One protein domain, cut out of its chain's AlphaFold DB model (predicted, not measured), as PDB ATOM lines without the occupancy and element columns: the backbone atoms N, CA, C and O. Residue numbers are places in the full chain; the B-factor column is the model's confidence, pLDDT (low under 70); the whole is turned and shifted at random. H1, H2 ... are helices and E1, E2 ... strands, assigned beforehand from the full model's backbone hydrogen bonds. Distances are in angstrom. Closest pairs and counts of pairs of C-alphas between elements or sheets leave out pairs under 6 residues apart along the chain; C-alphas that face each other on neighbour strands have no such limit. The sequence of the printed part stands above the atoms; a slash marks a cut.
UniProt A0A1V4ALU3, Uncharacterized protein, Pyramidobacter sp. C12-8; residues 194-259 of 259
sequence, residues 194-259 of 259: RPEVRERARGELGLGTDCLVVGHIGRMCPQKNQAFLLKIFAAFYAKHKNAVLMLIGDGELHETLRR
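Overview. This is residues 194 to 259 of the 259 residues of an uncharacterized protein of Pyramidobacter sp. C12-8 (UniProt A0A1V4ALU3). Two parallel strands, E1 and E2, make a narrow ribbon with the long helix H2 packed over one face, mainly at E2. H1 lies off the opposite face, and short H3 lies past the strands' far ends. The 66 printed residues, of mixed class, run H1, E1, H2, E2, H3. The whole is only just loose, close to compact, with a radius of gyration of the C-alphas of 13.2 A and spans of 34 by 26 by 18 A.

Arrangement. H1, residues 195 to 204, is apart from H2, residues 226 to 239. E1, residues 212 to 217, and E2, residues 243 to 248, are parallel at 15 degrees; N 214 and O 244 are 2.8 A apart, within hydrogen-bond range. E1, H2 and E2 form a strand-helix-strand unit, parallel neighbour strands joined through a helix, with a right-handed crossover. The closest C-alphas of H2 and E2, those of Tyr 237 and Ala 243, are 6.0 A apart. H3, residues 254 to 258, is close to H2 but not clearly touching; their closest C-alphas, Ala 227 and Leu 257, are 6.7 A apart. Every O i to N i+4 pair is within hydrogen-bond range in H1 and H3, and 8 of 10 in H2.

Along the chain. H1 measures 14.3 A from C-alpha 195 at (318.423, 338.345, 245.531), E1 16.2 A, H2 20.0 A, E2 16.3 A, and H3 6.4 A to C-alpha 258 at (310.309, 355.065, 221.703).

Size, cuts and confidence. The C-alphas farthest apart, Glu 196 and Pro 222, are 34.7 A apart. The printed part has no cut, no link is long, and no printed residue is under 70 in pLDDT.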
ATOM      1  N   ARG A 194     320.673 342.322 246.464       95.12
ATOM      2  CA  ARG A 194     319.722 341.550 247.256       95.12
ATOM      3  C   ARG A 194     318.930 340.634 246.320       95.12
ATOM      4  O   ARG A 194     318.143 341.164 245.526       95.12
ATOM      5  N   PRO A 195     319.152 339.307 246.357       94.81
ATOM      6  CA  PRO A 195     318.423 338.345 245.531       94.81
ATOM      7  C   PRO A 195     316.904 338.530 245.584       94.81
ATOM      8  O   PRO A 195     316.263 338.606 244.541       94.81
ATOM      9  N   GLU A 196     316.351 338.744 246.778       96.25
ATOM     10  CA  GLU A 196     314.901 338.901 246.980       96.25
ATOM     11  C   GLU A 196     314.349 340.136 246.246       96.25
ATOM     12  O   GLU A 196     313.275 340.108 245.647       96.25
ATOM     13  N   VAL A 197     315.106 341.242 246.258       94.56
ATOM     14  CA  VAL A 197     314.734 342.472 245.540       94.56
ATOM     15  C   VAL A 197     314.802 342.253 244.031       94.56
ATOM     16  O   VAL A 197     313.937 342.743 243.308       94.56
ATOM     17  N   ARG A 198     315.804 341.504 243.549       92.94
ATOM     18  CA  ARG A 198     315.926 341.145 242.130       92.94
ATOM     19  C   ARG A 198     314.738 340.302 241.679       92.94
ATOM     20  O   ARG A 198     314.159 340.606 240.642       92.94
ATOM     21  N   GLU A 199     314.409 339.243 242.409       94.88
ATOM     22  CA  GLU A 199     313.312 338.332 242.067       94.88
ATOM     23  C   GLU A 199     311.977 339.067 242.033       94.88
ATOM     24  O   GLU A 199     311.272 338.996 241.026       94.88
ATOM     25  N   ARG A 200     311.689 339.871 243.065       95.69
ATOM     26  CA  ARG A 200     310.481 340.697 243.109       95.69
ATOM     27  C   ARG A 200     310.402 341.668 241.930       95.69
ATOM     28  O   ARG A 200     309.402 341.670 241.222       95.69
ATOM     29  N   ALA A 201     311.460 342.442 241.678       94.12
ATOM     30  CA  ALA A 201     311.479 343.407 240.577       94.12
ATOM     31  C   ALA A 201     311.307 342.728 239.208       94.12
ATOM     32  O   ALA A 201     310.646 343.264 238.326       94.12
ATOM     33  N   ARG A 202     311.876 341.531 239.012       94.88
ATOM     34  CA  ARG A 202     311.676 340.759 237.777       94.88
ATOM     35  C   ARG A 202     310.243 340.257 237.638       94.88
ATOM     36  O   ARG A 202     309.712 340.341 236.537       94.88
ATOM     37  N   GLY A 203     309.626 339.797 238.727       94.75
ATOM     38  CA  GLY A 203     308.214 339.415 238.749       94.75
ATOM     39  C   GLY A 203     307.294 340.582 238.383       94.75
ATOM     40  O   GLY A 203     306.467 340.446 237.487       94.75
ATOM     41  N   GLU A 204     307.504 341.751 238.995       96.00
ATOM     42  CA  GLU A 204     306.750 342.986 238.707       96.00
ATOM     43  C   GLU A 204     306.890 343.444 237.245       96.00
ATOM     44  O   GLU A 204     305.960 344.008 236.675       96.00
ATOM     45  N   LEU A 205     308.045 343.188 236.625       94.25
ATOM     46  CA  LEU A 205     308.343 343.561 235.239       94.25
ATOM     47  C   LEU A 205     308.031 342.454 234.216       94.25
ATOM     48  O   LEU A 205     308.299 342.640 233.031       94.25
ATOM     49  N   GLY A 206     307.516 341.297 234.649       94.75
ATOM     50  CA  GLY A 206     307.236 340.156 233.768       94.75
ATOM     51  C   GLY A 206     308.483 339.529 233.127       94.75
ATOM     52  O   GLY A 206     308.409 338.963 232.037       94.75
ATOM     53  N   LEU A 207     309.650 339.643 233.767       94.06
ATOM     54  CA  LEU A 207     310.929 339.158 233.245       94.06
ATOM     55  C   LEU A 207     311.214 337.731 233.732       94.06
ATOM     56  O   LEU A 207     311.444 337.511 234.922       94.06
ATOM     57  N   GLY A 208     311.297 336.771 232.805       90.06
ATOM     58  CA  GLY A 208     311.653 335.377 233.116       90.06
ATOM     59  C   GLY A 208     313.018 335.254 233.799       90.06
ATOM     60  O   GLY A 208     313.888 336.095 233.591       90.06
ATOM     61  N   THR A 209     313.245 334.226 234.616       86.56
ATOM     62  CA  THR A 209     314.464 334.062 235.442       86.56
ATOM     63  C   THR A 209     315.761 334.047 234.632       86.56
ATOM     64  O   THR A 209     316.738 334.676 235.054       86.56
ATOM     65  N   ASP A 210     315.721 333.436 233.446       88.25
ATOM     66  CA  ASP A 210     316.882 333.199 232.574       88.25
ATOM     67  C   ASP A 210     317.115 334.317 231.547       88.25
ATOM     68  O   ASP A 210     318.077 334.283 230.779       88.25
ATOM     69  N   CYS A 211     316.241 335.328 231.519       93.19
ATOM     70  CA  CYS A 211     316.362 336.457 230.603       93.19
ATOM     71  C   CYS A 211     317.578 337.335 230.936       93.19
ATOM     72  O   CYS A 211     317.773 337.773 232.078       93.19
ATOM     73  N   LEU A 212     318.384 337.661 229.928       94.88
ATOM     74  CA  LEU A 212     319.477 338.609 230.094       94.88
ATOM     75  C   LEU A 212     318.942 340.037 229.986       94.88
ATOM     76  O   LEU A 212     318.516 340.472 228.923       94.88
ATOM     77  N   VAL A 213     319.011 340.797 231.074       95.06
ATOM     78  CA  VAL A 213     318.512 342.178 231.099       95.06
ATOM     79  C   VAL A 213     319.687 343.142 231.009       95.06
ATOM     80  O   VAL A 213     320.533 343.186 231.902       95.06
ATOM     81  N   VAL A 214     319.725 343.940 229.944       95.12
ATOM     82  CA  VAL A 214     320.649 345.064 229.786       95.12
ATOM     83  C   VAL A 214     319.918 346.327 230.227       95.12
ATOM     84  O   VAL A 214     318.959 346.749 229.590       95.12
ATOM     85  N   GLY A 215     320.342 346.926 231.338       94.25
ATOM     86  CA  GLY A 215     319.736 348.147 231.873       94.25
ATOM     87  C   GLY A 215     320.559 349.393 231.558       94.25
ATOM     88  O   GLY A 215     321.776 349.399 231.741       94.25
ATOM     89  N   HIS A 216     319.899 350.474 231.148       95.62
ATOM     90  CA  HIS A 216     320.512 351.789 230.998       95.62
ATOM     91  C   HIS A 216     319.668 352.861 231.693       95.62
ATOM     92  O   HIS A 216     318.590 353.227 231.225       95.62
ATOM     93  N   ILE A 217     320.201 353.418 232.785       93.19
ATOM     94  CA  ILE A 217     319.536 354.449 233.592       93.19
ATOM     95  C   ILE A 217     320.178 355.814 233.332       93.19
ATOM     96  O   ILE A 217     321.378 356.019 233.544       93.19
ATOM     97  N   GLY A 218     319.376 356.784 232.901       90.31
ATOM     98  CA  GLY A 218     319.802 358.172 232.775       90.31
ATOM     99  C   GLY A 218     318.935 358.992 231.830       90.31
ATOM    100  O   GLY A 218     318.203 358.451 231.008       90.31
ATOM    101  N   ARG A 219     319.081 360.318 231.927       89.69
ATOM    102  CA  ARG A 219     318.370 361.287 231.082       89.69
ATOM    103  C   ARG A 219     318.456 360.917 229.598       89.69
ATOM    104  O   ARG A 219     319.543 360.632 229.096       89.69
ATOM    105  N   MET A 220     317.337 360.952 228.893       93.00
ATOM    106  CA  MET A 220     317.266 360.693 227.457       93.00
ATOM    107  C   MET A 220     317.742 361.925 226.687       93.00
ATOM    108  O   MET A 220     316.960 362.789 226.307       93.00
ATOM    109  N   CYS A 221     319.062 362.042 226.526       90.19
ATOM    110  CA  CYS A 221     319.719 363.159 225.853       90.19
ATOM    111  C   CYS A 221     320.961 362.687 225.073       90.19
ATOM    112  O   CYS A 221     321.515 361.624 225.380       90.19
ATOM    113  N   PRO A 222     321.476 363.477 224.111       89.50
ATOM    114  CA  PRO A 222     322.611 363.092 223.272       89.50
ATOM    115  C   PRO A 222     323.858 362.666 224.056       89.50
ATOM    116  O   PRO A 222     324.600 361.790 223.620       89.50
ATOM    117  N   GLN A 223     324.083 363.241 225.244       85.44
ATOM    118  CA  GLN A 223     325.209 362.875 226.110       85.44
ATOM    119  C   GLN A 223     325.134 361.422 226.608       85.44
ATOM    120  O   GLN A 223     326.176 360.810 226.840       85.44
ATOM    121  N   LYS A 224     323.929 360.884 226.812       91.62
ATOM    122  CA  LYS A 224     323.716 359.508 227.278       91.62
ATOM    123  C   LYS A 224     323.653 358.494 226.135       91.62
ATOM    124  O   LYS A 224     323.856 357.314 226.381       91.62
ATOM    125  N   ASN A 225     323.491 358.969 224.899       93.81
ATOM    126  CA  ASN A 225     323.722 358.214 223.669       93.81
ATOM    127  C   ASN A 225     322.957 356.874 223.579       93.81
ATOM    128  O   ASN A 225     323.467 355.876 223.067       93.81
ATOM    129  N   GLN A 226     321.708 356.853 224.053       95.44
ATOM    130  CA  GLN A 226     320.840 355.672 224.008       95.44
ATOM    131  C   GLN A 226     320.555 355.210 222.570       95.44
ATOM    132  O   GLN A 226     320.411 354.016 222.327       95.44
ATOM    133  N   ALA A 227     320.546 356.129 221.599       93.12
ATOM    134  CA  ALA A 227     320.357 355.793 220.188       93.12
ATOM    135  C   ALA A 227     321.461 354.861 219.656       93.12
ATOM    136  O   ALA A 227     321.192 353.938 218.890       93.12
ATOM    137  N   PHE A 228     322.714 355.066 220.078       95.06
ATOM    138  CA  PHE A 228     323.806 354.158 219.729       95.06
ATOM    139  C   PHE A 228     323.684 352.814 220.456       95.06
ATOM    140  O   PHE A 228     323.921 351.770 219.850       95.06
ATOM    141  N   LEU A 229     323.252 352.832 221.722       95.56
ATOM    142  CA  LEU A 229     322.981 351.616 222.486       95.56
ATOM    143  C   LEU A 229     321.911 350.746 221.812       95.56
ATOM    144  O   LEU A 229     322.111 349.541 221.714       95.56
ATOM    145  N   LEU A 230     320.832 351.337 221.290       95.00
ATOM    146  CA  LEU A 230     319.794 350.612 220.548       95.00
ATOM    147  C   LEU A 230     320.362 349.891 219.317       95.00
ATOM    148  O   LEU A 230     320.084 348.711 219.112       95.00
ATOM    149  N   LYS A 231     321.222 350.562 218.539       94.44
ATOM    150  CA  LYS A 231     321.885 349.955 217.370       94.44
ATOM    151  C   LYS A 231     322.746 348.752 217.760       94.44
ATOM    152  O   LYS A 231     322.686 347.715 217.106       94.44
ATOM    153  N   ILE A 232     323.526 348.877 218.838       95.88
ATOM    154  CA  ILE A 232     324.337 347.767 219.360       95.88
ATOM    155  C   ILE A 232     323.434 346.641 219.862       95.88
ATOM    156  O   ILE A 232     323.690 345.469 219.583       95.88
ATOM    157  N   PHE A 233     322.373 346.983 220.589       96.88
ATOM    158  CA  PHE A 233     321.481 345.998 221.174       96.88
ATOM    159  C   PHE A 233     320.726 345.199 220.109       96.88
ATOM    160  O   PHE A 233     320.555 344.002 220.286       96.88
ATOM    161  N   ALA A 234     320.361 345.796 218.971       95.81
ATOM    162  CA  ALA A 234     319.771 345.061 217.850       95.81
ATOM    163  C   ALA A 234     320.699 343.939 217.339       95.81
ATOM    164  O   ALA A 234     320.271 342.795 217.169       95.81
ATOM    165  N   ALA A 235     321.993 344.234 217.171       96.31
ATOM    166  CA  ALA A 235     322.995 343.237 216.792       96.31
ATOM    167  C   ALA A 235     323.233 342.191 217.898       96.31
ATOM    168  O   ALA A 235     323.436 341.011 217.610       96.31
ATOM    169  N   PHE A 236     323.186 342.604 219.166       96.25
ATOM    170  CA  PHE A 236     323.303 341.709 220.316       96.25
ATOM    171  C   PHE A 236     322.111 340.745 220.419       96.25
ATOM    172  O   PHE A 236     322.292 339.535 220.549       96.25
ATOM    173  N   TYR A 237     320.892 341.263 220.279       96.56
ATOM    174  CA  TYR A 237     319.647 340.501 220.318       96.56
ATOM    175  C   TYR A 237     319.561 339.471 219.187       96.56
ATOM    176  O   TYR A 237     319.013 338.386 219.368       96.56
ATOM    177  N   ALA A 238     320.157 339.753 218.021       96.31
ATOM    178  CA  ALA A 238     320.263 338.775 216.940       96.31
ATOM    179  C   ALA A 238     320.983 337.480 217.369       96.31
ATOM    180  O   ALA A 238     320.627 336.412 216.880       96.31
ATOM    181  N   LYS A 239     321.931 337.570 218.312       96.19
ATOM    182  CA  LYS A 239     322.692 336.436 218.863       96.19
ATOM    183  C   LYS A 239     322.119 335.902 220.180       96.19
ATOM    184  O   LYS A 239     322.297 334.732 220.493       96.19
ATOM    185  N   HIS A 240     321.421 336.746 220.939       94.75
ATOM    186  CA  HIS A 240     320.870 336.423 222.254       94.75
ATOM    187  C   HIS A 240     319.378 336.764 222.304       94.75
ATOM    188  O   HIS A 240     318.976 337.813 222.804       94.75
ATOM    189  N   LYS A 241     318.540 335.856 221.792       92.88
ATOM    190  CA  LYS A 241     317.086 336.073 221.663       92.88
ATOM    191  C   LYS A 241     316.337 336.194 222.994       92.88
ATOM    192  O   LYS A 241     315.243 336.741 223.020       92.88
ATOM    193  N   ASN A 242     316.948 335.750 224.093       93.62
ATOM    194  CA  ASN A 242     316.430 335.906 225.458       93.62
ATOM    195  C   ASN A 242     316.941 337.189 226.155       93.62
ATOM    196  O   ASN A 242     316.979 337.269 227.382       93.62
ATOM    197  N   ALA A 243     317.421 338.180 225.400       96.12
ATOM    198  CA  ALA A 243     317.876 339.444 225.967       96.12
ATOM    199  C   ALA A 243     316.786 340.524 225.908       96.12
ATOM    200  O   ALA A 243     316.094 340.658 224.902       96.12
ATOM    201  N   VAL A 244     316.696 341.349 226.949       95.44
ATOM    202  CA  VAL A 244     315.822 342.529 227.021       95.44
ATOM    203  C   VAL A 244     316.665 343.766 227.310       95.44
ATOM    204  O   VAL A 244     317.528 343.747 228.187       95.44
ATOM    205  N   LEU A 245     316.408 344.854 226.583       95.81
ATOM    206  CA  LEU A 245     316.979 346.168 226.862       95.81
ATOM    207  C   LEU A 245     315.957 347.017 227.613       95.81
ATOM    208  O   LEU A 245     314.856 347.245 227.121       95.81
ATOM    209  N   MET A 246     316.350 347.531 228.773       94.75
ATOM    210  CA  MET A 246     315.551 348.460 229.563       94.75
ATOM    211  C   MET A 246     316.210 349.836 229.580       94.75
ATOM    212  O   MET A 246     317.295 350.011 230.139       94.75
ATOM    213  N   LEU A 247     315.538 350.826 228.994       95.19
ATOM    214  CA  LEU A 247     315.937 352.230 229.058       95.19
ATOM    215  C   LEU A 247     315.078 352.941 230.107       95.19
ATOM    216  O   LEU A 247     313.860 352.982 229.978       95.19
ATOM    217  N   ILE A 248     315.706 353.495 231.146       93.25
ATOM    218  CA  ILE A 248     315.015 354.153 232.264       93.25
ATOM    219  C   ILE A 248     315.476 355.607 232.354       93.25
ATOM    220  O   ILE A 248     316.659 355.888 232.569       93.25
ATOM    221  N   GLY A 249     314.537 356.537 232.224       91.44
ATOM    222  CA  GLY A 249     314.775 357.973 232.333       91.44
ATOM    223  C   GLY A 249     313.821 358.770 231.452       91.44
ATOM    224  O   GLY A 249     312.987 358.202 230.764       91.44
ATOM    225  N   ASP A 250     313.981 360.086 231.460       91.38
ATOM    226  CA  ASP A 250     313.207 361.013 230.633       91.38
ATOM    227  C   ASP A 250     314.152 362.050 230.000       91.38
ATOM    228  O   ASP A 250     315.314 362.173 230.411       91.38
ATOM    229  N   GLY A 251     313.706 362.770 228.978       91.19
ATOM    230  CA  GLY A 251     314.456 363.839 228.331       91.19
ATOM    231  C   GLY A 251     314.015 364.116 226.899       91.19
ATOM    232  O   GLY A 251     313.113 363.485 226.361       91.19
ATOM    233  N   GLU A 252     314.709 365.052 226.255       92.00
ATOM    234  CA  GLU A 252     314.396 365.529 224.901       92.00
ATOM    235  C   GLU A 252     314.374 364.435 223.821       92.00
ATOM    236  O   GLU A 252     313.760 364.624 222.777       92.00
ATOM    237  N   LEU A 253     315.023 363.292 224.063       93.06
ATOM    238  CA  LEU A 253     315.036 362.161 223.134       93.06
ATOM    239  C   LEU A 253     313.988 361.085 223.448       93.06
ATOM    240  O   LEU A 253     313.967 360.082 222.742       93.06
ATOM    241  N   HIS A 254     313.142 361.252 224.471       92.75
ATOM    242  CA  HIS A 254     312.198 360.214 224.904       92.75
ATOM    243  C   HIS A 254     311.300 359.722 223.762       92.75
ATOM    244  O   HIS A 254     311.320 358.540 223.419       92.75
ATOM    245  N   GLU A 255     310.611 360.644 223.087       92.25
ATOM    246  CA  GLU A 255     309.724 360.305 221.969       92.25
ATOM    247  C   GLU A 255     310.466 359.711 220.770       92.25
ATOM    248  O   GLU A 255     309.940 358.851 220.071       92.25
ATOM    249  N   THR A 256     311.704 360.145 220.525       91.38
ATOM    250  CA  THR A 256     312.520 359.606 219.430       91.38
ATOM    251  C   THR A 256     313.012 358.193 219.725       91.38
ATOM    252  O   THR A 256     313.090 357.389 218.807       91.38
ATOM    253  N   LEU A 257     313.345 357.881 220.979       90.81
ATOM    254  CA  LEU A 257     313.847 356.564 221.385       90.81
ATOM    255  C   LEU A 257     312.740 355.513 221.522       90.81
ATOM    256  O   LEU A 257     313.045 354.326 221.585       90.81
ATOM    257  N   ARG A 258     311.479 355.947 221.611       86.31
ATOM    258  CA  ARG A 258     310.309 355.065 221.703       86.31
ATOM    259  C   ARG A 258     309.845 354.528 220.343       86.31
ATOM    260  O   ARG A 258     309.141 353.522 220.316       86.31
ATOM    261  N   ARG A 259     310.187 355.220 219.254       70.50
ATOM    262  CA  ARG A 259     309.864 354.837 217.871       70.50
ATOM    263  C   ARG A 259     310.889 353.851 217.327       70.50
ATOM    264  O   ARG A 259     310.456 352.960 216.569       70.50
TER     265      ARG A 259